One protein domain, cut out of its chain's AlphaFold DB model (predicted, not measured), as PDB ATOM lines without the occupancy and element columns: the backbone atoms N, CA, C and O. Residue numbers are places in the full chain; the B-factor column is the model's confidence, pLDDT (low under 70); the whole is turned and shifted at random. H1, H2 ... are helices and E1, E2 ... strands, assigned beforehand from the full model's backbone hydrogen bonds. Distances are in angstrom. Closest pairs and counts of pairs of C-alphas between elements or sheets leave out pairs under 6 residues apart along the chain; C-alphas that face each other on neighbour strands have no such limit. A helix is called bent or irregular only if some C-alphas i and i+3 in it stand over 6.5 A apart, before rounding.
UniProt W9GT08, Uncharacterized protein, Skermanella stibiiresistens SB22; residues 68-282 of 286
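What this domain is: This is residues 68 to 282 of the 286 residues of an uncharacterized protein of Skermanella stibiiresistens SB22 (UniProt W9GT08). The core is one strongly twisted sheet of eight strands, bent over on itself where E1 and E8 turn sharply, with E4 coming near E7 and E8. H1 and H2 pack on one face, over E3 and E4, with H8 outside them against H1; H7 covers part of E8 on the opposite face, and H4, H5 and H6 extend toward the far end of the long axis from H8. The printed part has 215 residues, with eight named helices and eight named strands in the order H1 H2 E1 E2 E3 E4 H3 E5 E6 H4 H5 H6 H7 E7 E8 H8. The class is mixed, helices and strands, and the sheet is branched, its neighbour pairs antiparallel. The whole is compact, with a radius of gyration of the C-alphas of 17.4 A, yet elongated in outline, spanning 61 by 38 by 32 A.

Where its parts are: H1, residues 68 to 88, begins at C-alpha 68 (165.483, 178.437, 129.548) and is 30.7 A long; H2, residues 95 to 108, is 19.9 A long. E1, residues 114 to 124, is 28.3 A long, from (162.842, 193.553, 127.123) to (176.309, 198.299, 151.526), and bends by 71 degrees at residue 118. E2 is residues 132 to 135, E3 residues 150 to 155 and E4 residues 158 to 162. H3, residues 172 to 177, precedes the short strands E5, residues 182 to 184, and E6, residues 188 to 190. H4 is residues 194 to 197, H5 residues 200 to 210, 15.3 A long, H6 residues 217 to 221 and H7 residues 223 to 231. E7 is residues 234 to 239; E8, residues 242 to 252, is 26.6 A long and bends by 74 degrees at residue 249. H8, residues 269 to 281, is 15.8 A long and ends at C-alpha 281 (178.868, 182.488, 119.921). H1 and H8 are only just irregular: C-alphas 73 and 76 are 6.9 A apart, and C-alphas 275 and 278 are 6.8 A apart.

How they stand to each other: E1 has E2 and E3 on one side and E8 on the other. N 122 and O 133 of the hairpin E1 and E2 are 2.9 A apart, N 116 and O 152 of E1 and E3 2.8 A, and N 121 and O 245 of E1 and E8 3.0 A, within hydrogen-bond range. E3 has E1 on one side and E4 on the other, with N 153 and O 161 of E3 and E4, a hairpin, 2.8 A apart; the edge strand E5 is the antiparallel neighbour of E4, with N 162 and O 182 2.8 A apart, both pairs within hydrogen-bond range. E8 has E1 on one side and E7 on the other, with N 237 and O 244 of E7 and E8, a hairpin, 3.0 A apart; the edge strand E6 is the antiparallel neighbour of E7, with N 190 and O 234 2.8 A apart, both pairs within hydrogen-bond range. The closest C-alphas of E4 and E7, those of Ala 159 and Arg 235, are 7.4 A apart. H1 and H2 lie on the same face, each at a height over the sheet of 8.5 A. H1 runs along the strands, at 1 degrees to E4 on the local plane; H2 lies over E3, at 11 degrees on the local plane. They form a helical hairpin and touch, closest at the C-alphas of Val 86 and Gly 98, 6.5 A, opposite ways at 38 degrees, only just a steep tilt. H8, not on the sheet, touches H1 with residues 272 to 277 alone, closest at the C-alphas of Ile 81 and Tyr 276, 7.1 A. H7, on the opposite face, lies over E8 at a height of 7.5 A and runs across the strands, at 64 degrees to E8 on the local plane; their closest C-alphas, those of Leu 225 and Thr 249, are 4.5 A apart. H3 and H4 only graze the sheet. H4 and H6 only just touch, with 3 pairs of C-alphas within 8 A, closest at Val 194 and His 218, 5.4 A; H6 and H7 touch only at the corner, and only just, with 3 pairs, closest at Arg 219 and Val 226, 6.3 A. H4 and H5 meet only through their link, and H5 and H7 are apart. In H2, H3, H5 and H6 every O i to N i+4 pair is within hydrogen-bond range, against 15 of 17 in H1, 3 of 5 in H7 and 6 of 9 in H8; H4 is too short for such a pair.

The domain as a whole: The two C-alphas farthest apart, those of Gly 211 and Ala 282, are 61.7 A apart. The printed part has no cut. The links E2 to E3, 14 residues, and E8 to H8, 16 residues, are long. Mean pLDDT of the printed part is 89.9; residues 92 to 93, 141 to 147 and 263 to 265 are under 70.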
ATOM      1  N   ASP A  68     164.889 177.989 128.286       96.31
ATOM      2  CA  ASP A  68     165.483 178.437 129.548       96.31
ATOM      3  C   ASP A  68     166.967 178.035 129.641       96.31
ATOM      4  O   ASP A  68     167.791 178.831 130.104       96.31
ATOM      5  N   ALA A  69     167.338 176.841 129.168       96.25
ATOM      6  CA  ALA A  69     168.727 176.385 129.121       96.25
ATOM      7  C   ALA A  69     169.566 177.213 128.134       96.25
ATOM      8  O   ALA A  69     170.640 177.695 128.503       96.25
ATOM      9  N   ARG A  70     169.055 177.454 126.916       96.12
ATOM     10  CA  ARG A  70     169.693 178.323 125.909       96.12
ATOM     11  C   ARG A  70     169.895 179.733 126.464       96.12
ATOM     12  O   ARG A  70     171.005 180.261 126.420       96.12
ATOM     13  N   THR A  71     168.859 180.309 127.070       97.56
ATOM     14  CA  THR A  71     168.917 181.646 127.678       97.56
ATOM     15  C   THR A  71     169.939 181.704 128.812       97.56
ATOM     16  O   THR A  71     170.747 182.632 128.874       97.56
ATOM     17  N   SER A  72     169.971 180.683 129.674       97.50
ATOM     18  CA  SER A  72     170.934 180.572 130.779       97.50
ATOM     19  C   SER A  72     172.386 180.480 130.308       97.50
ATOM     20  O   SER A  72     173.285 180.937 131.012       97.50
ATOM     21  N   ALA A  73     172.621 179.925 129.119       96.69
ATOM     22  CA  ALA A  73     173.951 179.805 128.539       96.69
ATOM     23  C   ALA A  73     174.398 181.089 127.802       96.69
ATOM     24  O   ALA A  73     175.581 181.440 127.817       96.69
ATOM     25  N   ILE A  74     173.452 181.821 127.199       98.38
ATOM     26  CA  ILE A  74     173.722 183.039 126.420       98.38
ATOM     27  C   ILE A  74     173.841 184.281 127.307       98.38
ATOM     28  O   ILE A  74     174.836 185.007 127.215       98.38
ATOM     29  N   VAL A  75     172.848 184.534 128.166       98.62
ATOM     30  CA  VAL A  75     172.677 185.829 128.846       98.62
ATOM     31  C   VAL A  75     173.896 186.224 129.685       98.62
ATOM     32  O   VAL A  75     174.423 187.314 129.447       98.62
ATOM     33  N   PRO A  76     174.425 185.396 130.610       98.50
ATOM     34  CA  PRO A  76     175.572 185.801 131.429       98.50
ATOM     35  C   PRO A  76     176.817 186.102 130.589       98.50
ATOM     36  O   PRO A  76     177.528 187.077 130.831       98.50
ATOM     37  N   ARG A  77     177.062 185.290 129.552       98.12
ATOM     38  CA  ARG A  77     178.226 185.439 128.676       98.12
ATOM     39  C   ARG A  77     178.156 186.722 127.858       98.12
ATOM     40  O   ARG A  77     179.146 187.451 127.798       98.12
ATOM     41  N   LEU A  78     177.004 186.997 127.250       98.50
ATOM     42  CA  LEU A  78     176.792 188.220 126.483       98.50
ATOM     43  C   LEU A  78     176.873 189.453 127.387       98.50
ATOM     44  O   LEU A  78     177.589 190.397 127.065       98.50
ATOM     45  N   THR A  79     176.234 189.413 128.558       98.56
ATOM     46  CA  THR A  79     176.272 190.514 129.536       98.56
ATOM     47  C   THR A  79     177.711 190.842 129.936       98.56
ATOM     48  O   THR A  79     178.101 192.006 129.938       98.56
ATOM     49  N   ALA A  80     178.543 189.822 130.179       98.19
ATOM     50  CA  ALA A  80     179.959 190.007 130.480       98.19
ATOM     51  C   ALA A  80     180.763 190.610 129.310       98.19
ATOM     52  O   ALA A  80     181.706 191.364 129.542       98.19
ATOM     53  N   ILE A  81     180.429 190.276 128.055       97.12
ATOM     54  CA  ILE A  81     181.055 190.887 126.869       97.12
ATOM     55  C   ILE A  81     180.713 192.374 126.810       97.12
ATOM     56  O   ILE A  81     181.629 193.190 126.717       97.12
ATOM     57  N   ILE A  82     179.427 192.720 126.918       96.50
ATOM     58  CA  ILE A  82     178.971 194.113 126.867       96.50
ATOM     59  C   ILE A  82     179.570 194.924 128.015       96.50
ATOM     60  O   ILE A  82     180.088 196.011 127.779       96.50
ATOM     61  N   ALA A  83     179.601 194.379 129.231       95.94
ATOM     62  CA  ALA A  83     180.172 195.062 130.388       95.94
ATOM     63  C   ALA A  83     181.645 195.438 130.198       95.94
ATOM     64  O   ALA A  83     182.054 196.542 130.552       95.94
ATOM     65  N   ARG A  84     182.438 194.565 129.560       95.19
ATOM     66  CA  ARG A  84     183.825 194.891 129.202       95.19
ATOM     67  C   ARG A  84     183.907 196.043 128.203       95.19
ATOM     68  O   ARG A  84     184.763 196.902 128.368       95.19
ATOM     69  N   GLN A  85     183.029 196.080 127.200       93.06
ATOM     70  CA  GLN A  85     183.019 197.175 126.221       93.06
ATOM     71  C   GLN A  85     182.589 198.499 126.859       93.06
ATOM     72  O   GLN A  85     183.202 199.530 126.608       93.06
ATOM     73  N   VAL A  86     181.591 198.467 127.745       91.69
ATOM     74  CA  VAL A  86     181.142 199.642 128.504       91.69
ATOM     75  C   VAL A  86     182.250 200.167 129.422       91.69
ATOM     76  O   VAL A  86     182.442 201.377 129.514       91.69
ATOM     77  N   ALA A  87     183.005 199.284 130.079       90.25
ATOM     78  CA  ALA A  87     184.102 199.677 130.964       90.25
ATOM     79  C   ALA A  87     185.231 200.430 130.234       90.25
ATOM     80  O   ALA A  87     185.819 201.337 130.815       90.25
ATOM     81  N   VAL A  88     185.499 200.101 128.962       87.25
ATOM     82  CA  VAL A  88     186.539 200.760 128.145       87.25
ATOM     83  C   VAL A  88     186.227 202.232 127.868       87.25
ATOM     84  O   VAL A  88     187.146 203.017 127.669       87.25
ATOM     85  N   LEU A  89     184.953 202.633 127.874       78.88
ATOM     86  CA  LEU A  89     184.578 204.022 127.601       78.88
ATOM     87  C   LEU A  89     184.967 204.998 128.719       78.88
ATOM     88  O   LEU A  89     184.905 206.204 128.495       78.88
ATOM     89  N   GLU A  90     185.277 204.498 129.925       73.19
ATOM     90  CA  GLU A  90     185.582 205.286 131.135       73.19
ATOM     91  C   GLU A  90     184.578 206.425 131.428       73.19
ATOM     92  O   GLU A  90     184.868 207.376 132.155       73.19
ATOM     93  N   ARG A  91     183.359 206.326 130.884       74.94
ATOM     94  CA  ARG A  91     182.324 207.354 130.969       74.94
ATOM     95  C   ARG A  91     181.130 206.844 131.782       74.94
ATOM     96  O   ARG A  91     180.515 205.849 131.394       74.94
ATOM     97  N   PRO A  92     180.742 207.541 132.865       68.81
ATOM     98  CA  PRO A  92     179.507 207.245 133.581       68.81
ATOM     99  C   PRO A  92     178.261 207.444 132.708       68.81
ATOM    100  O   PRO A  92     178.235 208.315 131.834       68.81
ATOM    101  N   GLY A  93     177.199 206.687 132.992       67.81
ATOM    102  CA  GLY A  93     175.880 206.907 132.386       67.81
ATOM    103  C   GLY A  93     175.665 206.247 131.020       67.81
ATOM    104  O   GLY A  93     174.733 206.606 130.310       67.81
ATOM    105  N   ALA A  94     176.479 205.254 130.655       81.94
ATOM    106  CA  ALA A  94     176.288 204.441 129.446       81.94
ATOM    107  C   ALA A  94     175.207 203.339 129.605       81.94
ATOM    108  O   ALA A  94     175.203 202.366 128.854       81.94
ATOM    109  N   CYS A  95     174.310 203.452 130.599       87.94
ATOM    110  CA  CYS A  95     173.288 202.436 130.888       87.94
ATOM    111  C   CYS A  95     172.283 202.259 129.745       87.94
ATOM    112  O   CYS A  95     171.888 201.127 129.470       87.94
ATOM    113  N   VAL A  96     171.919 203.347 129.057       90.06
ATOM    114  CA  VAL A  96     171.025 203.312 127.892       90.06
ATOM    115  C   VAL A  96     171.681 202.515 126.767       90.06
ATOM    116  O   VAL A  96     171.219 201.420 126.461       90.06
ATOM    117  N   ASP A  97     172.800 202.994 126.223       89.56
ATOM    118  CA  ASP A  97     173.468 202.353 125.084       89.56
ATOM    119  C   ASP A  97     173.892 200.911 125.383       89.56
ATOM    120  O   ASP A  97     173.689 200.019 124.562       89.56
ATOM    121  N   GLY A  98     174.432 200.654 126.581       93.31
ATOM    122  CA  GLY A  98     174.815 199.307 126.997       93.31
ATOM    123  C   GLY A  98     173.621 198.352 127.073       93.31
ATOM    124  O   GLY A  98     173.731 197.201 126.649       93.31
ATOM    125  N   SER A  99     172.468 198.819 127.563       95.31
ATOM    126  CA  SER A  99     171.248 198.004 127.625       95.31
ATOM    127  C   SER A  99     170.608 197.805 126.254       95.31
ATOM    128  O   SER A  99     170.150 196.701 125.967       95.31
ATOM    129  N   LEU A 100     170.614 198.828 125.390       94.69
ATOM    130  CA  LEU A 100     170.134 198.710 124.011       94.69
ATOM    131  C   LEU A 100     170.984 197.701 123.233       94.69
ATOM    132  O   LEU A 100     170.441 196.795 122.601       94.69
ATOM    133  N   LEU A 101     172.314 197.808 123.330       95.31
ATOM    134  CA  LEU A 101     173.239 196.895 122.664       95.31
ATOM    135  C   LEU A 101     173.049 195.458 123.152       95.31
ATOM    136  O   LEU A 101     173.012 194.529 122.345       95.31
ATOM    137  N   LEU A 102     172.895 195.272 124.467       97.44
ATOM    138  CA  LEU A 102     172.612 193.969 125.059       97.44
ATOM    139  C   LEU A 102     171.287 193.395 124.545       97.44
ATOM    140  O   LEU A 102     171.258 192.249 124.106       97.44
ATOM    141  N   SER A 103     170.217 194.188 124.564       97.88
ATOM    142  CA  SER A 103     168.877 193.776 124.135       97.88
ATOM    143  C   SER A 103     168.835 193.389 122.656       97.88
ATOM    144  O   SER A 103     168.459 192.264 122.334       97.88
ATOM    145  N   ARG A 104     169.345 194.241 121.757       96.81
ATOM    146  CA  ARG A 104     169.411 193.928 120.319       96.81
ATOM    147  C   ARG A 104     170.275 192.704 120.025       96.81
ATOM    148  O   ARG A 104     169.958 191.912 119.139       96.81
ATOM    149  N   SER A 105     171.360 192.528 120.777       97.38
ATOM    150  CA  SER A 105     172.212 191.345 120.639       97.38
ATOM    151  C   SER A 105     171.486 190.073 121.086       97.38
ATOM    152  O   SER A 105     171.643 189.030 120.458       97.38
ATOM    153  N   LEU A 106     170.674 190.148 122.146       98.12
ATOM    154  CA  LEU A 106     169.834 189.036 122.596       98.12
ATOM    155  C   LEU A 106     168.750 188.698 121.570       98.12
ATOM    156  O   LEU A 106     168.592 187.519 121.262       98.12
ATOM    157  N   ASP A 107     168.074 189.701 121.001       97.19
ATOM    158  CA  ASP A 107     167.069 189.497 119.949       97.19
ATOM    159  C   ASP A 107     167.673 188.720 118.773       97.19
ATOM    160  O   ASP A 107     167.144 187.688 118.360       97.19
ATOM    161  N   ARG A 108     168.850 189.149 118.303       95.94
ATOM    162  CA  ARG A 108     169.570 188.504 117.197       95.94
ATOM    163  C   ARG A 108     170.074 187.095 117.529       95.94
ATOM    164  O   ARG A 108     170.202 186.271 116.631       95.94
ATOM    165  N   LEU A 109     170.335 186.794 118.803       96.38
ATOM    166  CA  LEU A 109     170.664 185.442 119.282       96.38
ATOM    167  C   LEU A 109     169.421 184.580 119.575       96.38
ATOM    168  O   LEU A 109     169.558 183.447 120.055       96.38
ATOM    169  N   GLY A 110     168.216 185.092 119.302       96.19
ATOM    170  CA  GLY A 110     166.955 184.384 119.511       96.19
ATOM    171  C   GLY A 110     166.508 184.327 120.976       96.19
ATOM    172  O   GLY A 110     165.756 183.428 121.350       96.19
ATOM    173  N   VAL A 111     166.970 185.249 121.824       98.06
ATOM    174  CA  VAL A 111     166.627 185.293 123.251       98.06
ATOM    175  C   VAL A 111     165.571 186.359 123.524       98.06
ATOM    176  O   VAL A 111     165.806 187.557 123.372       98.06
ATOM    177  N   TRP A 112     164.412 185.916 124.015       98.31
ATOM    178  CA  TRP A 112     163.330 186.793 124.457       98.31
ATOM    179  C   TRP A 112     163.767 187.686 125.621       98.31
ATOM    180  O   TRP A 112     164.143 187.205 126.692       98.31
ATOM    181  N   ASN A 113     163.689 188.997 125.419       98.69
ATOM    182  CA  ASN A 113     164.085 189.992 126.406       98.69
ATOM    183  C   ASN A 113     163.292 191.294 126.226       98.69
ATOM    184  O   ASN A 113     162.679 191.501 125.183       98.69
ATOM    185  N   TYR A 114     163.308 192.169 127.228       98.25
ATOM    186  CA  TYR A 114     162.842 193.553 127.123       98.25
ATOM    187  C   TYR A 114     163.712 194.478 127.974       98.25
ATOM    188  O   TYR A 114     164.396 194.020 128.893       98.25
ATOM    189  N   ILE A 115     163.663 195.782 127.700       97.50
ATOM    190  CA  ILE A 115     164.414 196.783 128.460       97.50
ATOM    191  C   ILE A 115     163.480 197.469 129.452       97.50
ATOM    192  O   ILE A 115     162.434 198.009 129.089       97.50
ATOM    193  N   ALA A 116     163.866 197.443 130.722       96.38
ATOM    194  CA  ALA A 116     163.212 198.186 131.780       96.38
ATOM    195  C   ALA A 116     164.025 199.437 132.114       96.38
ATOM    196  O   ALA A 116     165.257 199.424 132.117       96.38
ATOM    197  N   ALA A 117     163.316 200.509 132.443       93.75
ATOM    198  CA  ALA A 117     163.898 201.730 132.962       93.75
ATOM    199  C   ALA A 117     163.202 202.133 134.259       93.75
ATOM    200  O   ALA A 117     161.994 201.937 134.420       93.75
ATOM    201  N   GLY A 118     163.943 202.720 135.189       92.75
ATOM    202  CA  GLY A 118     163.345 203.295 136.384       92.75
ATOM    203  C   GLY A 118     164.314 203.568 137.510       92.75
ATOM    204  O   GLY A 118     165.481 203.864 137.281       92.75
ATOM    205  N   GLY A 119     163.803 203.530 138.736       93.44
ATOM    206  CA  GLY A 119     164.596 203.821 139.921       93.44
ATOM    207  C   GLY A 119     165.561 202.686 140.232       93.44
ATOM    208  O   GLY A 119     165.218 201.505 140.132       93.44
ATOM    209  N   PHE A 120     166.755 203.046 140.681       95.75
ATOM    210  CA  PHE A 120     167.716 202.092 141.210       95.75
ATOM    211  C   PHE A 120     168.274 202.583 142.543       95.75
ATOM    212  O   PHE A 120     168.517 203.777 142.726       95.75
ATOM    213  N   ASN A 121     168.509 201.660 143.478       96.69
ATOM    214  CA  ASN A 121     169.352 201.960 144.629       96.69
ATOM    215  C   ASN A 121     170.220 200.801 145.094       96.69
ATOM    216  O   ASN A 121     169.883 199.627 144.940       96.69
ATOM    217  N   ALA A 122     171.325 201.188 145.725       97.31
ATOM    218  CA  ALA A 122     172.303 200.306 146.323       97.31
ATOM    219  C   ALA A 122     172.526 200.641 147.798       97.31
ATOM    220  O   ALA A 122     172.593 201.811 148.179       97.31
ATOM    221  N   GLU A 123     172.714 199.614 148.622       97.69
ATOM    222  CA  GLU A 123     173.072 199.723 150.038       97.69
ATOM    223  C   GLU A 123     174.205 198.741 150.356       97.69
ATOM    224  O   GLU A 123     174.093 197.551 150.059       97.69
ATOM    225  N   LEU A 124     175.277 199.200 151.007       97.44
ATOM    226  CA  LEU A 124     176.309 198.299 151.526       97.44
ATOM    227  C   LEU A 124     175.822 197.648 152.825       97.44
ATOM    228  O   LEU A 124     175.674 198.316 153.851       97.44
ATOM    229  N   THR A 125     175.607 196.334 152.810       94.75
ATOM    230  CA  THR A 125     174.970 195.599 153.916       94.75
ATOM    231  C   THR A 125     175.785 195.653 155.208       94.75
ATOM    232  O   THR A 125     175.203 195.764 156.288       94.75
ATOM    233  N   ALA A 126     177.118 195.654 155.097       91.81
ATOM    234  CA  ALA A 126     178.054 195.751 156.219       91.81
ATOM    235  C   ALA A 126     178.393 197.197 156.633       91.81
ATOM    236  O   ALA A 126     178.993 197.411 157.684       91.81
ATOM    237  N   ARG A 127     178.040 198.206 155.822       93.06
ATOM    238  CA  ARG A 127     178.392 199.622 156.053       93.06
ATOM    239  C   ARG A 127     177.181 200.540 155.892       93.06
ATOM    240  O   ARG A 127     177.276 201.601 155.283       93.06
ATOM    241  N   ARG A 128     176.043 200.147 156.472       91.31
ATOM    242  CA  ARG A 128     174.753 200.852 156.340       91.31
ATOM    243  C   ARG A 128     174.783 202.325 156.758       91.31
ATOM    244  O   ARG A 128     174.012 203.118 156.233       91.31
ATOM    245  N   ALA A 129     175.695 202.707 157.657       94.06
ATOM    246  CA  ALA A 129     175.904 204.101 158.058       94.06
ATOM    247  C   ALA A 129     176.316 205.024 156.891       94.06
ATOM    248  O   ALA A 129     176.135 206.232 156.985       94.06
ATOM    249  N   LEU A 130     176.833 204.471 155.785       93.19
ATOM    250  CA  LEU A 130     177.154 205.227 154.567       93.19
ATOM    251  C   LEU A 130     175.912 205.610 153.740       93.19
ATOM    252  O   LEU A 130     176.032 206.315 152.733       93.19
ATOM    253  N   GLY A 131     174.728 205.152 154.157       94.00
ATOM    254  CA  GLY A 131     173.473 205.374 153.458       94.00
ATOM    255  C   GLY A 131     173.382 204.598 152.146       94.00
ATOM    256  O   GLY A 131     174.198 203.726 151.840       94.00
ATOM    257  N   LYS A 132     172.351 204.922 151.369       95.75
ATOM    258  CA  LYS A 132     172.127 204.362 150.035       95.75
ATOM    259  C   LYS A 132     172.732 205.261 148.960       95.75
ATOM    260  O   LYS A 132     172.954 206.454 149.184       95.75
ATOM    261  N   ARG A 133     172.972 204.692 147.785       94.38
ATOM    262  CA  ARG A 133     173.184 205.443 146.543       94.38
ATOM    263  C   ARG A 133     172.020 205.183 145.612       94.38
ATOM    264  O   ARG A 133     171.510 204.064 145.580       94.38
ATOM    265  N   TYR A 134     171.601 206.220 144.906       94.25
ATOM    266  CA  TYR A 134     170.398 206.206 144.093       94.25
ATOM    267  C   TYR A 134     170.721 206.639 142.672       94.25
ATOM    268  O   TYR A 134     171.564 207.507 142.464       94.25
ATOM    269  N   LEU A 135     169.992 206.057 141.728       92.31
ATOM    270  CA  LEU A 135     169.798 206.595 140.390       92.31
ATOM    271  C   LEU A 135     168.299 206.903 140.292       92.31
ATOM    272  O   LEU A 135     167.474 205.999 140.122       92.31
ATOM    273  N   TRP A 136     167.945 208.161 140.558       90.81
ATOM    274  CA  TRP A 136     166.555 208.612 140.658       90.81
ATOM    275  C   TRP A 136     165.952 208.899 139.289       90.81
ATOM    276  O   TRP A 136     166.640 209.347 138.383       90.81
ATOM    277  N   VAL A 137     164.640 208.697 139.167       88.00
ATOM    278  CA  VAL A 137     163.888 209.048 137.949       88.00
ATOM    279  C   VAL A 137     163.527 210.533 137.932       88.00
ATOM    280  O   VAL A 137     163.427 211.137 136.869       88.00
ATOM    281  N   VAL A 138     163.303 211.117 139.112       84.44
ATOM    282  CA  VAL A 138     162.995 212.539 139.290       84.44
ATOM    283  C   VAL A 138     164.059 213.146 140.195       84.44
ATOM    284  O   VAL A 138     163.938 213.113 141.423       84.44
ATOM    285  N   ASP A 139     165.116 213.675 139.588       79.06
ATOM    286  CA  ASP A 139     166.246 214.297 140.285       79.06
ATOM    287  C   ASP A 139     166.196 215.834 140.287       79.06
ATOM    288  O   ASP A 139     166.838 216.486 141.113       79.06
ATOM    289  N   ARG A 140     165.374 216.420 139.412       72.56
ATOM    290  CA  ARG A 140     165.101 217.857 139.312       72.56
ATOM    291  C   ARG A 140     163.615 218.103 139.073       72.56
ATOM    292  O   ARG A 140     162.896 217.243 138.574       72.56
ATOM    293  N   LEU A 141     163.152 219.299 139.434       60.84
ATOM    294  CA  LEU A 141     161.767 219.741 139.213       60.84
ATOM    295  C   LEU A 141     161.540 220.355 137.819       60.84
ATOM    296  O   LEU A 141     160.402 220.689 137.492       60.84
ATOM    297  N   ASP A 142     162.595 220.523 137.020       57.59
ATOM    298  CA  ASP A 142     162.507 221.188 135.721       57.59
ATOM    299  C   ASP A 142     161.761 220.319 134.690       57.59
ATOM    300  O   ASP A 142     162.087 219.137 134.522       57.59
ATOM    301  N   PRO A 143     160.795 220.888 133.943       48.03
ATOM    302  CA  PRO A 143     160.195 220.214 132.799       48.03
ATOM    303  C   PRO A 143     161.278 219.859 131.768       48.03
ATOM    304  O   PRO A 143     161.936 220.746 131.230       48.03
ATOM    305  N   GLY A 144     161.464 218.566 131.491       40.34
ATOM    306  CA  GLY A 144     162.416 218.079 130.482       40.34
ATOM    307  C   GLY A 144     163.772 217.597 131.010       40.34
ATOM    308  O   GLY A 144     164.591 217.161 130.204       40.34
ATOM    309  N   ALA A 145     164.017 217.612 132.328       48.19
ATOM    310  CA  ALA A 145     165.146 216.874 132.901       48.19
ATOM    311  C   ALA A 145     165.028 215.373 132.555       48.19
ATOM    312  O   ALA A 145     163.923 214.822 132.542       48.19
ATOM    313  N   GLY A 146     166.156 214.736 132.215       51.44
ATOM    314  CA  GLY A 146     166.207 213.353 131.732       51.44
ATOM    315  C   GLY A 146     165.481 212.392 132.675       51.44
ATOM    316  O   GLY A 146     165.846 212.259 133.835       51.44
ATOM    317  N   GLN A 147     164.438 211.733 132.169       60.97
ATOM    318  CA  GLN A 147     163.484 210.947 132.964       60.97
ATOM    319  C   GLN A 147     163.882 209.474 133.101       60.97
ATOM    320  O   GLN A 147     163.038 208.580 133.019       60.97
ATOM    321  N   LEU A 148     165.173 209.194 133.239       72.50
ATOM    322  CA  LEU A 148     165.686 207.831 133.283       72.50
ATOM    323  C   LEU A 148     166.657 207.741 134.453       72.50
ATOM    324  O   LEU A 148     167.736 208.318 134.397       72.50
ATOM    325  N   GLY A 149     166.251 207.040 135.515       86.69
ATOM    326  CA  GLY A 149     167.150 206.742 136.628       86.69
ATOM    327  C   GLY A 149     168.222 205.761 136.172       86.69
ATOM    328  O   GLY A 149     169.377 206.119 135.981       86.69
ATOM    329  N   HIS A 150     167.818 204.520 135.937       94.19
ATOM    330  CA  HIS A 150     168.673 203.455 135.432       94.19
ATOM    331  C   HIS A 150     167.949 202.629 134.377       94.19
ATOM    332  O   HIS A 150     166.719 202.554 134.388       94.19
ATOM    333  N   VAL A 151     168.715 201.992 133.494       94.69
ATOM    334  CA  VAL A 151     168.210 201.134 132.418       94.69
ATOM    335  C   VAL A 151     168.896 199.778 132.503       94.69
ATOM    336  O   VAL A 151     170.107 199.708 132.707       94.69
ATOM    337  N   TRP A 152     168.112 198.709 132.388       97.88
ATOM    338  CA  TRP A 152     168.589 197.330 132.432       97.88
ATOM    339  C   TRP A 152     167.708 196.423 131.574       97.88
ATOM    340  O   TRP A 152     166.600 196.781 131.178       97.88
ATOM    341  N   VAL A 153     168.188 195.215 131.311       98.56
ATOM    342  CA  VAL A 153     167.473 194.207 130.528       98.56
ATOM    343  C   VAL A 153     166.800 193.197 131.457       98.56
ATOM    344  O   VAL A 153     167.301 192.859 132.530       98.56
ATOM    345  N   VAL A 154     165.651 192.682 131.037       98.69
ATOM    346  CA  VAL A 154     165.012 191.497 131.609       98.69
ATOM    347  C   VAL A 154     164.954 190.435 130.520       98.69
ATOM    348  O   VAL A 154     164.408 190.679 129.449       98.69
ATOM    349  N   ALA A 155     165.510 189.256 130.789       98.44
ATOM    350  CA  ALA A 155     165.558 188.135 129.851       98.44
ATOM    351  C   ALA A 155     165.201 186.846 130.609       98.44
ATOM    352  O   ALA A 155     166.093 186.215 131.185       98.44
ATOM    353  N   PRO A 156     163.906 186.481 130.707       97.62
ATOM    354  CA  PRO A 156     163.460 185.336 131.501       97.62
ATOM    355  C   PRO A 156     164.252 184.055 131.169       97.62
ATOM    356  O   PRO A 156     164.378 183.734 129.993       97.62
ATOM    357  N   PRO A 157     164.785 183.319 132.170       96.81
ATOM    358  CA  PRO A 157     164.418 183.356 133.591       96.81
ATOM    359  C   PRO A 157     165.086 184.458 134.427       96.81
ATOM    360  O   PRO A 157     164.773 184.580 135.613       96.81
ATOM    361  N   PHE A 158     165.990 185.256 133.862       98.44
ATOM    362  CA  PHE A 158     166.635 186.346 134.587       98.44
ATOM    363  C   PHE A 158     165.676 187.525 134.745       98.44
ATOM    364  O   PHE A 158     165.202 188.104 133.768       98.44
ATOM    365  N   ALA A 159     165.402 187.889 135.996       97.81
ATOM    366  CA  ALA A 159     164.572 189.035 136.349       97.81
ATOM    367  C   ALA A 159     165.343 190.362 136.286       97.81
ATOM    368  O   ALA A 159     164.724 191.421 136.233       97.81
ATOM    369  N   VAL A 160     166.678 190.305 136.326       98.44
ATOM    370  CA  VAL A 160     167.573 191.457 136.181       98.44
ATOM    371  C   VAL A 160     168.804 191.031 135.388       98.44
ATOM    372  O   VAL A 160     169.483 190.081 135.776       98.44
ATOM    373  N   VAL A 161     169.108 191.750 134.311       98.75
ATOM    374  CA  VAL A 161     170.323 191.618 133.508       98.75
ATOM    375  C   VAL A 161     170.905 193.011 133.290       98.75
ATOM    376  O   VAL A 161     170.265 193.876 132.701       98.75
ATOM    377  N   ASP A 162     172.115 193.250 133.781       98.12
ATOM    378  CA  ASP A 162     172.714 194.578 133.809       98.12
ATOM    379  C   ASP A 162     174.213 194.503 133.515       98.12
ATOM    380  O   ASP A 162     175.019 194.065 134.339       98.12
ATOM    381  N   ALA A 163     174.583 194.935 132.311       97.19
ATOM    382  CA  ALA A 163     175.970 195.016 131.866       97.19
ATOM    383  C   ALA A 163     176.662 196.319 132.293       97.19
ATOM    384  O   ALA A 163     177.839 196.512 132.016       97.19
ATOM    385  N   THR A 164     175.937 197.244 132.917       95.25
ATOM    386  CA  THR A 164     176.413 198.615 133.129       95.25
ATOM    387  C   THR A 164     176.517 198.982 134.597       95.25
ATOM    388  O   THR A 164     177.028 200.056 134.914       95.25
ATOM    389  N   ILE A 165     176.076 198.099 135.499       95.06
ATOM    390  CA  ILE A 165     175.975 198.374 136.930       95.06
ATOM    391  C   ILE A 165     177.277 198.898 137.531       95.06
ATOM    392  O   ILE A 165     177.232 199.826 138.325       95.06
ATOM    393  N   LYS A 166     178.444 198.387 137.129       93.81
ATOM    394  CA  LYS A 166     179.747 198.869 137.617       93.81
ATOM    395  C   LYS A 166     180.060 200.308 137.198       93.81
ATOM    396  O   LYS A 166     180.690 201.044 137.953       93.81
ATOM    397  N   SER A 167     179.591 200.711 136.020       90.94
ATOM    398  CA  SER A 167     179.987 201.933 135.307       90.94
ATOM    399  C   SER A 167     179.029 203.110 135.527       90.94
ATOM    400  O   SER A 167     178.878 203.967 134.659       90.94
ATOM    401  N   GLN A 168     178.382 203.183 136.694       89.81
ATOM    402  CA  GLN A 168     177.433 204.256 137.041       89.81
ATOM    403  C   GLN A 168     178.055 205.389 137.879       89.81
ATOM    404  O   GLN A 168     177.337 206.194 138.462       89.81
ATOM    405  N   GLY A 169     179.389 205.472 137.954       88.75
ATOM    406  CA  GLY A 169     180.076 206.565 138.660       88.75
ATOM    407  C   GLY A 169     179.988 206.483 140.188       88.75
ATOM    408  O   GLY A 169     179.875 207.503 140.863       88.75
ATOM    409  N   TRP A 170     180.015 205.269 140.743       91.88
ATOM    410  CA  TRP A 170     179.970 205.048 142.188       91.88
ATOM    411  C   TRP A 170     181.155 205.679 142.923       91.88
ATOM    412  O   TRP A 170     182.281 205.689 142.426       91.88
ATOM    413  N   ASP A 171     180.923 206.119 144.162       93.19
ATOM    414  CA  ASP A 171     182.018 206.472 145.067       93.19
ATOM    415  C   ASP A 171     182.860 205.241 145.449       93.19
ATOM    416  O   ASP A 171     182.436 204.102 145.268       93.19
ATOM    417  N   ALA A 172     184.066 205.454 145.983       94.38
ATOM    418  CA  ALA A 172     185.035 204.374 146.186       94.38
ATOM    419  C   ALA A 172     184.497 203.160 146.988       94.38
ATOM    420  O   ALA A 172     184.716 202.029 146.545       94.38
ATOM    421  N   PRO A 173     183.770 203.328 148.118       94.56
ATOM    422  CA  PRO A 173     183.159 202.197 148.818       94.56
ATOM    423  C   PRO A 173     182.187 201.379 147.960       94.56
ATOM    424  O   PRO A 173     182.224 200.150 148.013       94.56
ATOM    425  N   PHE A 174     181.320 202.038 147.188       95.19
ATOM    426  CA  PHE A 174     180.349 201.350 146.339       95.19
ATOM    427  C   PHE A 174     181.003 200.787 145.074       95.19
ATOM    428  O   PHE A 174     180.744 199.641 144.720       95.19
ATOM    429  N   ALA A 175     181.920 201.527 144.449       93.62
ATOM    430  CA  ALA A 175     182.686 201.085 143.289       93.62
ATOM    431  C   ALA A 175     183.435 199.781 143.580       93.62
ATOM    432  O   ALA A 175     183.427 198.875 142.751       93.62
ATOM    433  N   ALA A 176     184.023 199.639 144.772       94.62
ATOM    434  CA  ALA A 176     184.707 198.414 145.180       94.62
ATOM    435  C   ALA A 176     183.758 197.216 145.374       94.62
ATOM    436  O   ALA A 176     184.154 196.081 145.127       94.62
ATOM    437  N   ALA A 177     182.519 197.456 145.811       95.88
ATOM    438  CA  ALA A 177     181.548 196.403 146.115       95.88
ATOM    439  C   ALA A 177     180.670 195.998 144.920       95.88
ATOM    440  O   ALA A 177     180.107 194.904 144.923       95.88
ATOM    441  N   MET A 178     180.522 196.871 143.920       95.69
ATOM    442  CA  MET A 178     179.670 196.602 142.765       95.69
ATOM    443  C   MET A 178     180.230 195.477 141.891       95.69
ATOM    444  O   MET A 178     181.435 195.477 141.615       95.69
ATOM    445  N   PRO A 179     179.386 194.539 141.427       95.94
ATOM    446  CA  PRO A 179     179.813 193.535 140.464       95.94
ATOM    447  C   PRO A 179     180.089 194.194 139.107       95.94
ATOM    448  O   PRO A 179     179.522 195.241 138.802       95.94
ATOM    449  N   ASP A 180     180.942 193.583 138.285       95.44
ATOM    450  CA  ASP A 180     181.241 194.106 136.942       95.44
ATOM    451  C   ASP A 180     180.007 194.068 136.027       95.44
ATOM    452  O   ASP A 180     179.805 194.947 135.193       95.44
ATOM    453  N   TRP A 181     179.166 193.054 136.216       97.25
ATOM    454  CA  TRP A 181     177.896 192.843 135.533       97.25
ATOM    455  C   TRP A 181     176.985 191.955 136.383       97.25
ATOM    456  O   TRP A 181     177.423 191.345 137.362       97.25
ATOM    457  N   LEU A 182     175.713 191.858 136.003       97.69
ATOM    458  CA  LEU A 182     174.712 191.073 136.712       97.69
ATOM    459  C   LEU A 182     173.787 190.324 135.749       97.69
ATOM    460  O   LEU A 182     173.270 190.912 134.810       97.69
ATOM    461  N   ALA A 183     173.517 189.048 136.030       98.31
ATOM    462  CA  ALA A 183     172.366 188.316 135.504       98.31
ATOM    463  C   ALA A 183     171.750 187.486 136.642       98.31
ATOM    464  O   ALA A 183     172.324 186.485 137.066       98.31
ATOM    465  N   ALA A 184     170.607 187.919 137.176       98.06
ATOM    466  CA  ALA A 184     169.976 187.327 138.353       98.06
ATOM    467  C   ALA A 184     168.571 186.795 138.060       98.06
ATOM    468  O   ALA A 184     167.681 187.531 137.631       98.06
ATOM    469  N   SER A 185     168.368 185.510 138.346       96.25
ATOM    470  CA  SER A 185     167.061 184.846 138.356       96.25
ATOM    471  C   SER A 185     166.458 184.805 139.763       96.25
ATOM    472  O   SER A 185     165.267 185.077 139.931       96.25
ATOM    473  N   ASP A 186     167.281 184.544 140.784       95.00
ATOM    474  CA  ASP A 186     166.863 184.566 142.186       95.00
ATOM    475  C   ASP A 186     166.785 186.006 142.706       95.00
ATOM    476  O   ASP A 186     167.784 186.664 143.003       95.00
ATOM    477  N   THR A 187     165.563 186.525 142.748       97.06
ATOM    478  CA  THR A 187     165.262 187.884 143.194       97.06
ATOM    479  C   THR A 187     164.007 187.876 144.048       97.06
ATOM    480  O   THR A 187     163.070 187.104 143.829       97.06
ATOM    481  N   GLN A 188     163.945 188.793 145.005       97.62
ATOM    482  CA  GLN A 188     162.738 189.028 145.785       97.62
ATOM    483  C   GLN A 188     161.967 190.208 145.200       97.62
ATOM    484  O   GLN A 188     162.554 191.151 144.669       97.62
ATOM    485  N   LEU A 189     160.641 190.187 145.331       96.25
ATOM    486  CA  LEU A 189     159.827 191.344 144.972       96.25
ATOM    487  C   LEU A 189     160.158 192.530 145.888       96.25
ATOM    488  O   LEU A 189     160.413 192.372 147.089       96.25
ATOM    489  N   ALA A 190     160.140 193.722 145.308       94.62
ATOM    490  CA  ALA A 190     160.361 194.980 145.992       94.62
ATOM    491  C   ALA A 190     159.239 195.955 145.644       94.62
ATOM    492  O   ALA A 190     158.971 196.219 144.474       94.62
ATOM    493  N   ALA A 191     158.605 196.511 146.674       89.75
ATOM    494  CA  ALA A 191     157.726 197.657 146.507       89.75
ATOM    495  C   ALA A 191     158.566 198.917 146.280       89.75
ATOM    496  O   ALA A 191     159.672 199.032 146.810       89.75
ATOM    497  N   MET A 192     158.028 199.848 145.508       88.62
ATOM    498  CA  MET A 192     158.608 201.163 145.268       88.62
ATOM    499  C   MET A 192     158.238 202.118 146.405       88.62
ATOM    500  O   MET A 192     157.096 202.112 146.868       88.62
ATOM    501  N   THR A 193     159.185 202.936 146.858       90.12
ATOM    502  CA  THR A 193     158.926 204.046 147.784       90.12
ATOM    503  C   THR A 193     159.202 205.386 147.110       90.12
ATOM    504  O   THR A 193     159.862 205.458 146.075       90.12
ATOM    505  N   VAL A 194     158.735 206.479 147.719       89.44
ATOM    506  CA  VAL A 194     159.024 207.833 147.222       89.44
ATOM    507  C   VAL A 194     160.526 208.127 147.152       89.44
ATOM    508  O   VAL A 194     160.974 208.793 146.226       89.44
ATOM    509  N   GLU A 195     161.308 207.596 148.094       91.50
ATOM    510  CA  GLU A 195     162.764 207.780 148.164       91.50
ATOM    511  C   GLU A 195     163.496 207.074 147.032       91.50
ATOM    512  O   GLU A 195     164.599 207.469 146.669       91.50
ATOM    513  N   ASP A 196     162.891 206.018 146.493       90.25
ATOM    514  CA  ASP A 196     163.481 205.252 145.411       90.25
ATOM    515  C   ASP A 196     163.363 205.971 144.056       90.25
ATOM    516  O   ASP A 196     164.140 205.696 143.145       90.25
ATOM    517  N   ILE A 197     162.389 206.877 143.916       88.38
ATOM    518  CA  ILE A 197     162.032 207.520 142.641       88.38
ATOM    519  C   ILE A 197     162.408 208.996 142.617       88.38
ATOM    520  O   ILE A 197     162.854 209.489 141.582       88.38
ATOM    521  N   ILE A 198     162.221 209.687 143.743       89.06
ATOM    522  CA  ILE A 198     162.375 211.135 143.845       89.06
ATOM    523  C   ILE A 198     163.581 211.477 144.716       89.06
ATOM    524  O   ILE A 198     163.645 211.096 145.893       89.06
ATOM    525  N   ALA A 199     164.483 212.283 144.154       90.19
ATOM    526  CA  ALA A 199     165.637 212.817 144.859       90.19
ATOM    527  C   ALA A 199     165.265 213.534 146.158       90.19
ATOM    528  O   ALA A 199     164.206 214.161 146.284       90.19
ATOM    529  N   SER A 200     166.155 213.435 147.144       90.19
ATOM    530  CA  SER A 200     166.038 214.124 148.436       90.19
ATOM    531  C   SER A 200     165.754 215.611 148.268       90.19
ATOM    532  O   SER A 200     164.818 216.128 148.865       90.19
ATOM    533  N   GLU A 201     166.491 216.268 147.387       88.94
ATOM    534  CA  GLU A 201     166.474 217.702 147.130       88.94
ATOM    535  C   GLU A 201     165.111 218.149 146.588       88.94
ATOM    536  O   GLU A 201     164.581 219.192 146.977       88.94
ATOM    537  N   VAL A 202     164.506 217.323 145.732       87.44
ATOM    538  CA  VAL A 202     163.160 217.545 145.194       87.44
ATOM    539  C   VAL A 202     162.109 217.380 146.292       87.44
ATOM    540  O   VAL A 202     161.212 218.217 146.421       87.44
ATOM    541  N   ARG A 203     162.233 216.341 147.128       89.81
ATOM    542  CA  ARG A 203     161.330 216.119 148.272       89.81
ATOM    543  C   ARG A 203     161.434 217.249 149.301       89.81
ATOM    544  O   ARG A 203     160.413 217.722 149.794       89.81
ATOM    545  N   GLU A 204     162.638 217.731 149.579       89.88
ATOM    546  CA  GLU A 204     162.894 218.866 150.473       89.88
ATOM    547  C   GLU A 204     162.359 220.183 149.907       89.88
ATOM    548  O   GLU A 204     161.777 220.987 150.636       89.88
ATOM    549  N   ALA A 205     162.522 220.427 148.603       87.44
ATOM    550  CA  ALA A 205     161.928 221.582 147.937       87.44
ATOM    551  C   ALA A 205     160.392 221.553 148.023       87.44
ATOM    552  O   ALA A 205     159.775 222.569 148.352       87.44
ATOM    553  N   TYR A 206     159.780 220.386 147.801       86.50
ATOM    554  CA  TYR A 206     158.339 220.198 147.960       86.50
ATOM    555  C   TYR A 206     157.881 220.459 149.402       86.50
ATOM    556  O   TYR A 206     156.927 221.210 149.619       86.50
ATOM    557  N   PHE A 207     158.595 219.907 150.390       89.94
ATOM    558  CA  PHE A 207     158.310 220.131 151.808       89.94
ATOM    559  C   PHE A 207     158.395 221.613 152.178       89.94
ATOM    560  O   PHE A 207     157.474 222.142 152.791       89.94
ATOM    561  N   ARG A 208     159.446 222.324 151.748       89.81
ATOM    562  CA  ARG A 208     159.588 223.768 152.008       89.81
ATOM    563  C   ARG A 208     158.440 224.595 151.427       89.81
ATOM    564  O   ARG A 208     158.085 225.616 152.005       89.81
ATOM    565  N   LYS A 209     157.860 224.166 150.302       87.25
ATOM    566  CA  LYS A 209     156.745 224.860 149.643       87.25
ATOM    567  C   LYS A 209     155.387 224.574 150.292       87.25
ATOM    568  O   LYS A 209     154.526 225.447 150.289       87.25
ATOM    569  N   THR A 210     155.174 223.360 150.791       87.19
ATOM    570  CA  THR A 210     153.844 222.876 151.216       87.19
ATOM    571  C   THR A 210     153.708 222.659 152.723       87.19
ATOM    572  O   THR A 210     152.593 222.555 153.226       87.19
ATOM    573  N   GLY A 211     154.824 222.569 153.449       88.69
ATOM    574  CA  GLY A 211     154.874 222.159 154.852       88.69
ATOM    575  C   GLY A 211     154.577 220.671 155.083       88.69
ATOM    576  O   GLY A 211     154.429 220.265 156.233       88.69
ATOM    577  N   GLN A 212     154.469 219.854 154.026       83.62
ATOM    578  CA  GLN A 212     154.046 218.454 154.115       83.62
ATOM    579  C   GLN A 212     155.075 217.495 153.514       83.62
ATOM    580  O   GLN A 212     155.583 217.696 152.410       83.62
ATOM    581  N   LEU A 213     155.388 216.438 154.268       80.44
ATOM    582  CA  LEU A 213     156.111 215.274 153.764       80.44
ATOM    583  C   LEU A 213     155.077 214.272 153.258       80.44
ATOM    584  O   LEU A 213     154.347 213.690 154.058       80.44
ATOM    585  N   ASP A 214     155.017 214.074 151.944       81.81
ATOM    586  CA  ASP A 214     154.081 213.132 151.334       81.81
ATOM    587  C   ASP A 214     154.805 211.863 150.860       81.81
ATOM    588  O   ASP A 214     155.604 211.873 149.918       81.81
ATOM    589  N   SER A 215     154.502 210.739 151.510       82.50
ATOM    590  CA  SER A 215     155.024 209.420 151.139       82.50
ATOM    591  C   SER A 215     154.487 208.917 149.792       82.50
ATOM    592  O   SER A 215     155.080 208.019 149.193       82.50
ATOM    593  N   ASN A 216     153.418 209.524 149.276       83.50
ATOM    594  CA  ASN A 216     152.808 209.252 147.979       83.50
ATOM    595  C   ASN A 216     153.150 210.305 146.919       83.50
ATOM    596  O   ASN A 216     152.586 210.254 145.827       83.50
ATOM    597  N   LEU A 217     154.108 211.203 147.175       83.25
ATOM    598  CA  LEU A 217     154.468 212.265 146.230       83.25
ATOM    599  C   LEU A 217     154.783 211.732 144.820       83.25
ATOM    600  O   LEU A 217     154.394 212.330 143.825       83.25
ATOM    601  N   HIS A 218     155.420 210.564 144.724       78.00
ATOM    602  CA  HIS A 218     155.689 209.870 143.458       78.00
ATOM    603  C   HIS A 218     154.418 209.475 142.694       78.00
ATOM    604  O   HIS A 218     154.392 209.595 141.473       78.00
ATOM    605  N   ARG A 219     153.339 209.095 143.389       80.31
ATOM    606  CA  ARG A 219     152.028 208.818 142.778       80.31
ATOM    607  C   ARG A 219     151.348 210.088 142.284       80.31
ATOM    608  O   ARG A 219     150.656 210.044 141.278       80.31
ATOM    609  N   MET A 220     151.536 211.203 142.987       77.56
ATOM    610  CA  MET A 220     150.944 212.486 142.603       77.56
ATOM    611  C   MET A 220     151.679 213.140 141.437       77.56
ATOM    612  O   MET A 220     151.045 213.604 140.496       77.56
ATOM    613  N   LEU A 221     153.011 213.189 141.501       75.19
ATOM    614  CA  LEU A 221     153.822 213.822 140.466       75.19
ATOM    615  C   LEU A 221     153.892 212.968 139.203       75.19
ATOM    616  O   LEU A 221     153.992 213.525 138.115       75.19
ATOM    617  N   ARG A 222     153.868 211.637 139.350       75.56
ATOM    618  CA  ARG A 222     154.096 210.673 138.269       75.56
ATOM    619  C   ARG A 222     153.204 209.423 138.391       75.56
ATOM    620  O   ARG A 222     153.709 208.310 138.564       75.56
ATOM    621  N   PRO A 223     151.867 209.570 138.301       76.56
ATOM    622  CA  PRO A 223     150.942 208.432 138.363       76.56
ATOM    623  C   PRO A 223     151.169 207.418 137.231       76.56
ATOM    624  O   PRO A 223     150.919 206.227 137.400       76.56
ATOM    625  N   ASP A 224     151.682 207.882 136.090       78.81
ATOM    626  CA  ASP A 224     152.064 207.070 134.937       78.81
ATOM    627  C   ASP A 224     153.153 206.042 135.276       78.81
ATOM    628  O   ASP A 224     153.016 204.872 134.926       78.81
ATOM    629  N   LEU A 225     154.178 206.452 136.029       76.25
ATOM    630  CA  LEU A 225     155.292 205.586 136.432       76.25
ATOM    631  C   LEU A 225     154.848 204.467 137.385       76.25
ATOM    632  O   LEU A 225     155.383 203.358 137.366       76.25
ATOM    633  N   VAL A 226     153.845 204.747 138.218       73.69
ATOM    634  CA  VAL A 226     153.316 203.789 139.198       73.69
ATOM    635  C   VAL A 226     152.528 202.683 138.505       73.69
ATOM    636  O   VAL A 226     152.685 201.518 138.867       73.69
ATOM    637  N   ALA A 227     151.751 203.016 137.473       83.75
ATOM    638  CA  ALA A 227     150.999 202.030 136.701       83.75
ATOM    639  C   ALA A 227     151.912 200.994 136.015       83.75
ATOM    640  O   ALA A 227     151.542 199.825 135.893       83.75
ATOM    641  N   VAL A 228     153.125 201.389 135.613       87.88
ATOM    642  CA  VAL A 228     154.128 200.453 135.078       87.88
ATOM    643  C   VAL A 228     154.587 199.478 136.163       87.88
ATOM    644  O   VAL A 228     154.639 198.274 135.923       87.88
ATOM    645  N   SER A 229     154.842 199.966 137.381       85.31
ATOM    646  CA  SER A 229     155.318 199.133 138.496       85.31
ATOM    647  C   SER A 229     154.319 198.060 138.956       85.31
ATOM    648  O   SER A 229     154.710 197.060 139.557       85.31
ATOM    649  N   GLU A 230     153.026 198.241 138.659       86.88
ATOM    650  CA  GLU A 230     151.981 197.245 138.925       86.88
ATOM    651  C   GLU A 230     152.054 196.054 137.957       86.88
ATOM    652  O   GLU A 230     151.793 194.919 138.358       86.88
ATOM    653  N   LYS A 231     152.449 196.302 136.702       91.81
ATOM    654  CA  LYS A 231     152.654 195.263 135.676       91.81
ATOM    655  C   LYS A 231     154.040 194.630 135.790       91.81
ATOM    656  O   LYS A 231     154.197 193.424 135.612       91.81
ATOM    657  N   PHE A 232     155.037 195.445 136.123       94.19
ATOM    658  CA  PHE A 232     156.444 195.071 136.204       94.19
ATOM    659  C   PHE A 232     156.959 195.350 137.619       94.19
ATOM    660  O   PHE A 232     157.478 196.435 137.897       94.19
ATOM    661  N   PRO A 233     156.804 194.396 138.552       92.69
ATOM    662  CA  PRO A 233     157.144 194.638 139.941       92.69
ATOM    663  C   PRO A 233     158.654 194.771 140.132       92.69
ATOM    664  O   PRO A 233     159.456 194.071 139.505       92.69
ATOM    665  N   GLY A 234     159.023 195.630 141.078       96.19
ATOM    666  CA  GLY A 234     160.405 195.835 141.481       96.19
ATOM    667  C   GLY A 234     161.089 194.561 141.966       96.19
ATOM    668  O   GLY A 234     160.458 193.649 142.511       96.19
ATOM    669  N   ARG A 235     162.410 194.520 141.804       97.81
ATOM    670  CA  ARG A 235     163.278 193.410 142.200       97.81
ATOM    671  C   ARG A 235     164.312 193.888 143.201       97.81
ATOM    672  O   ARG A 235     164.896 194.955 143.043       97.81
ATOM    673  N   LYS A 236     164.547 193.088 144.235       98.00
ATOM    674  CA  LYS A 236     165.658 193.258 145.171       98.00
ATOM    675  C   LYS A 236     166.473 191.980 145.253       98.00
ATOM    676  O   LYS A 236     165.919 190.880 145.207       98.00
ATOM    677  N   LEU A 237     167.773 192.148 145.412       97.88
ATOM    678  CA  LEU A 237     168.729 191.062 145.525       97.88
ATOM    679  C   LEU A 237     169.956 191.513 146.313       97.88
ATOM    680  O   LEU A 237     170.197 192.710 146.477       97.88
ATOM    681  N   GLU A 238     170.718 190.546 146.804       96.88
ATOM    682  CA  GLU A 238     171.984 190.773 147.493       96.88
ATOM    683  C   GLU A 238     173.091 190.018 146.764       96.88
ATOM    684  O   GLU A 238     172.928 188.851 146.413       96.88
ATOM    685  N   ILE A 239     174.208 190.699 146.517       93.94
ATOM    686  CA  ILE A 239     175.382 190.143 145.843       93.94
ATOM    687  C   ILE A 239     176.597 190.564 146.650       93.94
ATOM    688  O   ILE A 239     176.888 191.752 146.781       93.94
ATOM    689  N   GLY A 240     177.301 189.593 147.228       92.81
ATOM    690  CA  GLY A 240     178.400 189.884 148.143       92.81
ATOM    691  C   GLY A 240     177.943 190.791 149.292       92.81
ATOM    692  O   GLY A 240     177.092 190.412 150.092       92.81
ATOM    693  N   SER A 241     178.513 191.994 149.375       94.00
ATOM    694  CA  SER A 241     178.229 192.979 150.427       94.00
ATOM    695  C   SER A 241     177.297 194.116 149.993       94.00
ATOM    696  O   SER A 241     177.134 195.082 150.744       94.00
ATOM    697  N   VAL A 242     176.674 194.023 148.812       97.12
ATOM    698  CA  VAL A 242     175.758 195.047 148.303       97.12
ATOM    699  C   VAL A 242     174.349 194.494 148.104       97.12
ATOM    700  O   VAL A 242     174.138 193.435 147.516       97.12
ATOM    701  N   ARG A 243     173.362 195.237 148.605       97.88
ATOM    702  CA  ARG A 243     171.945 195.038 148.312       97.88
ATOM    703  C   ARG A 243     171.540 195.988 147.199       97.88
ATOM    704  O   ARG A 243     171.750 197.191 147.322       97.88
ATOM    705  N   LEU A 244     170.919 195.446 146.161       98.19
ATOM    706  CA  LEU A 244     170.481 196.174 144.977       98.19
ATOM    707  C   LEU A 244     168.956 196.145 144.884       98.19
ATOM    708  O   LEU A 244     168.324 195.139 145.223       98.19
ATOM    709  N   ARG A 245     168.363 197.244 144.419       98.00
ATOM    710  CA  ARG A 245     166.931 197.353 144.117       98.00
ATOM    711  C   ARG A 245     166.747 197.976 142.740       98.00
ATOM    712  O   ARG A 245     167.200 199.091 142.518       98.00
ATOM    713  N   TYR A 246     166.056 197.253 141.867       97.62
ATOM    714  CA  TYR A 246     165.685 197.638 140.506       97.62
ATOM    715  C   TYR A 246     164.173 197.848 140.463       97.62
ATOM    716  O   TYR A 246     163.414 196.933 140.791       97.62
ATOM    717  N   LEU A 247     163.718 199.053 140.131       95.69
ATOM    718  CA  LEU A 247     162.328 199.470 140.320       95.69
ATOM    719  C   LEU A 247     161.783 200.033 139.002       95.69
ATOM    720  O   LEU A 247     161.944 201.229 138.750       95.69
ATOM    721  N   PRO A 248     161.172 199.184 138.148       94.44
ATOM    722  CA  PRO A 248     160.651 199.608 136.856       94.44
ATOM    723  C   PRO A 248     159.625 200.730 137.003       94.44
ATOM    724  O   PRO A 248     158.678 200.631 137.784       94.44
ATOM    725  N   THR A 249     159.810 201.779 136.213       91.56
ATOM    726  CA  THR A 249     158.846 202.866 136.019       91.56
ATOM    727  C   THR A 249     158.520 203.093 134.544       91.56
ATOM    728  O   THR A 249     157.608 203.850 134.235       91.56
ATOM    729  N   GLY A 250     159.252 202.450 133.633       92.12
ATOM    730  CA  GLY A 250     159.019 202.476 132.197       92.12
ATOM    731  C   GLY A 250     159.607 201.245 131.510       92.12
ATOM    732  O   GLY A 250     160.440 200.536 132.078       92.12
ATOM    733  N   ILE A 251     159.162 201.017 130.279       94.12
ATOM    734  CA  ILE A 251     159.722 200.046 129.339       94.12
ATOM    735  C   ILE A 251     160.219 200.839 128.134       94.12
ATOM    736  O   ILE A 251     159.545 201.773 127.702       94.12
ATOM    737  N   CYS A 252     161.382 200.479 127.601       89.94
ATOM    738  CA  CYS A 252     161.913 201.085 126.385       89.94
ATOM    739  C   CYS A 252     162.388 200.021 125.390       89.94
ATOM    740  O   CYS A 252     162.491 198.836 125.708       89.94
ATOM    741  N   ALA A 253     162.641 200.465 124.166       89.81
ATOM    742  CA  ALA A 253     163.272 199.706 123.101       89.81
ATOM    743  C   ALA A 253     164.129 200.664 122.267       89.81
ATOM    744  O   ALA A 253     164.013 201.883 122.405       89.81
ATOM    745  N   SER A 254     165.017 200.112 121.447       86.81
ATOM    746  CA  SER A 254     165.814 200.905 120.514       86.81
ATOM    747  C   SER A 254     164.996 201.194 119.263       86.81
ATOM    748  O   SER A 254     164.516 200.251 118.637       86.81
ATOM    749  N   ASP A 255     164.915 202.460 118.858       83.44
ATOM    750  CA  ASP A 255     164.373 202.833 117.543       83.44
ATOM    751  C   ASP A 255     165.312 202.391 116.404       83.44
ATOM    752  O   ASP A 255     164.878 202.181 115.273       83.44
ATOM    753  N   ASP A 256     166.597 202.189 116.716       85.75
ATOM    754  CA  ASP A 256     167.612 201.709 115.784       85.75
ATOM    755  C   ASP A 256     167.821 200.193 115.864       85.75
ATOM    756  O   ASP A 256     167.657 199.553 116.915       85.75
ATOM    757  N   GLN A 257     168.274 199.634 114.742       90.69
ATOM    758  CA  GLN A 257     168.871 198.301 114.681       90.69
ATOM    759  C   GLN A 257     170.218 198.271 115.411       90.69
ATOM    760  O   GLN A 257     170.803 199.311 115.713       90.69
ATOM    761  N   LEU A 258     170.735 197.067 115.671       89.75
ATOM    762  CA  LEU A 258     171.983 196.863 116.410       89.75
ATOM    763  C   LEU A 258     173.140 197.718 115.869       89.75
ATOM    764  O   LEU A 258     173.903 198.290 116.640       89.75
ATOM    765  N   GLU A 259     173.251 197.819 114.548       90.44
ATOM    766  CA  GLU A 259     174.292 198.561 113.839       90.44
ATOM    767  C   GLU A 259     174.227 200.078 114.067       90.44
ATOM    768  O   GLU A 259     175.248 200.750 113.949       90.44
ATOM    769  N   GLY A 260     173.047 200.618 114.389       85.19
ATOM    770  CA  GLY A 260     172.850 202.039 114.690       85.19
ATOM    771  C   GLY A 260     173.148 202.407 116.146       85.19
ATOM    772  O   GLY A 260     173.246 203.586 116.481       85.19
ATOM    773  N   ILE A 261     173.322 201.418 117.028       84.50
ATOM    774  CA  ILE A 261     173.559 201.676 118.447       84.50
ATOM    775  C   ILE A 261     174.976 202.210 118.661       84.50
ATOM    776  O   ILE A 261     175.958 201.655 118.168       84.50
ATOM    777  N   GLY A 262     175.066 203.277 119.458       72.56
ATOM    778  CA  GLY A 262     176.306 203.746 120.072       72.56
ATOM    779  C   GLY A 262     177.354 204.317 119.114       72.56
ATOM    780  O   GLY A 262     178.484 204.581 119.536       72.56
ATOM    781  N   THR A 263     176.984 204.606 117.861       63.81
ATOM    782  CA  THR A 263     177.861 205.251 116.865       63.81
ATOM    783  C   THR A 263     178.444 206.579 117.370       63.81
ATOM    784  O   THR A 263     179.561 206.943 117.016       63.81
ATOM    785  N   LEU A 264     177.722 207.291 118.247       56.72
ATOM    786  CA  LEU A 264     178.164 208.555 118.855       56.72
ATOM    787  C   LEU A 264     178.731 208.408 120.277       56.72
ATOM    788  O   LEU A 264     179.327 209.354 120.792       56.72
ATOM    789  N   SER A 265     178.551 207.256 120.927       68.88
ATOM    790  CA  SER A 265     178.996 207.025 122.308       68.88
ATOM    791  C   SER A 265     180.255 206.168 122.425       68.88
ATOM    792  O   SER A 265     180.815 206.066 123.514       68.88
ATOM    793  N   GLY A 266     180.727 205.590 121.316       75.38
ATOM    794  CA  GLY A 266     181.891 204.700 121.267       75.38
ATOM    795  C   GLY A 266     181.542 203.216 121.428       75.38
ATOM    796  O   GLY A 266     182.409 202.361 121.232       75.38
ATOM    797  N   LEU A 267     180.276 202.893 121.717       81.50
ATOM    798  CA  LEU A 267     179.737 201.531 121.673       81.50
ATOM    799  C   LEU A 267     179.205 201.207 120.279       81.50
ATOM    800  O   LEU A 267     178.021 200.944 120.127       81.50
ATOM    801  N   ASP A 268     180.078 201.228 119.274       89.31
ATOM    802  CA  ASP A 268     179.723 200.831 117.908       89.31
ATOM    803  C   ASP A 268     179.162 199.402 117.908       89.31
ATOM    804  O   ASP A 268     179.908 198.426 118.058       89.31
ATOM    805  N   GLY A 269     177.837 199.290 117.778       91.31
ATOM    806  CA  GLY A 269     177.143 198.016 117.849       91.31
ATOM    807  C   GLY A 269     177.581 197.057 116.748       91.31
ATOM    808  O   GLY A 269     177.834 195.887 117.036       91.31
ATOM    809  N   ALA A 270     177.769 197.548 115.518       92.44
ATOM    810  CA  ALA A 270     178.207 196.730 114.388       92.44
ATOM    811  C   ALA A 270     179.584 196.109 114.657       92.44
ATOM    812  O   ALA A 270     179.763 194.893 114.529       92.44
ATOM    813  N   ARG A 271     180.538 196.933 115.111       93.75
ATOM    814  CA  ARG A 271     181.873 196.471 115.499       93.75
ATOM    815  C   ARG A 271     181.804 195.495 116.666       93.75
ATOM    816  O   ARG A 271     182.429 194.440 116.620       93.75
ATOM    817  N   ILE A 272     181.042 195.813 117.716       94.12
ATOM    818  CA  ILE A 272     180.986 194.958 118.906       94.12
ATOM    819  C   ILE A 272     180.402 193.582 118.571       94.12
ATOM    820  O   ILE A 272     180.903 192.556 119.046       94.12
ATOM    821  N   TRP A 273     179.375 193.558 117.724       95.25
ATOM    822  CA  TRP A 273     178.777 192.330 117.230       95.25
ATOM    823  C   TRP A 273     179.778 191.477 116.454       95.25
ATOM    824  O   TRP A 273     179.980 190.313 116.806       95.25
ATOM    825  N   ALA A 274     180.433 192.062 115.451       95.00
ATOM    826  CA  ALA A 274     181.373 191.355 114.588       95.00
ATOM    827  C   ALA A 274     182.631 190.881 115.332       95.00
ATOM    828  O   ALA A 274     183.042 189.732 115.169       95.00
ATOM    829  N   ASP A 275     183.215 191.732 116.179       95.25
ATOM    830  CA  ASP A 275     184.545 191.496 116.752       95.25
ATOM    831  C   ASP A 275     184.510 190.708 118.067       95.25
ATOM    832  O   ASP A 275     185.481 190.028 118.406       95.25
ATOM    833  N   TYR A 276     183.416 190.788 118.837       95.38
ATOM    834  CA  TYR A 276     183.355 190.172 120.171       95.38
ATOM    835  C   TYR A 276     182.192 189.203 120.361       95.38
ATOM    836  O   TYR A 276     182.370 188.195 121.049       95.38
ATOM    837  N   ILE A 277     181.013 189.480 119.798       95.75
ATOM    838  CA  ILE A 277     179.829 188.638 120.029       95.75
ATOM    839  C   ILE A 277     179.853 187.419 119.109       95.75
ATOM    840  O   ILE A 277     179.863 186.296 119.608       95.75
ATOM    841  N   VAL A 278     179.935 187.603 117.790       95.00
ATOM    842  CA  VAL A 278     179.966 186.486 116.830       95.00
ATOM    843  C   VAL A 278     181.079 185.480 117.157       95.00
ATOM    844  O   VAL A 278     180.767 184.296 117.289       95.00
ATOM    845  N   PRO A 279     182.341 185.887 117.413       95.44
ATOM    846  CA  PRO A 279     183.397 184.939 117.767       95.44
ATOM    847  C   PRO A 279     183.125 184.202 119.081       95.44
ATOM    848  O   PRO A 279     183.508 183.044 119.238       95.44
ATOM    849  N   ALA A 280     182.444 184.844 120.035       94.06
ATOM    850  CA  ALA A 280     182.056 184.182 121.268       94.06
ATOM    851  C   ALA A 280     180.973 183.120 121.015       94.06
ATOM    852  O   ALA A 280     181.035 182.037 121.597       94.06
ATOM    853  N   PHE A 281     180.009 183.381 120.141       93.81
ATOM    854  CA  PHE A 281     178.868 182.488 119.921       93.81
ATOM    855  C   PHE A 281     178.990 181.579 118.691       93.81
ATOM    856  O   PHE A 281     178.076 180.807 118.441       93.81
ATOM    857  N   ALA A 282     180.133 181.563 117.998       83.38
ATOM    858  CA  ALA A 282     180.375 180.752 116.797       83.38
ATOM    859  C   ALA A 282     180.140 179.232 116.961       83.38
ATOM    860  O   ALA A 282     180.014 178.517 115.974       83.38
TER     861      ALA A 282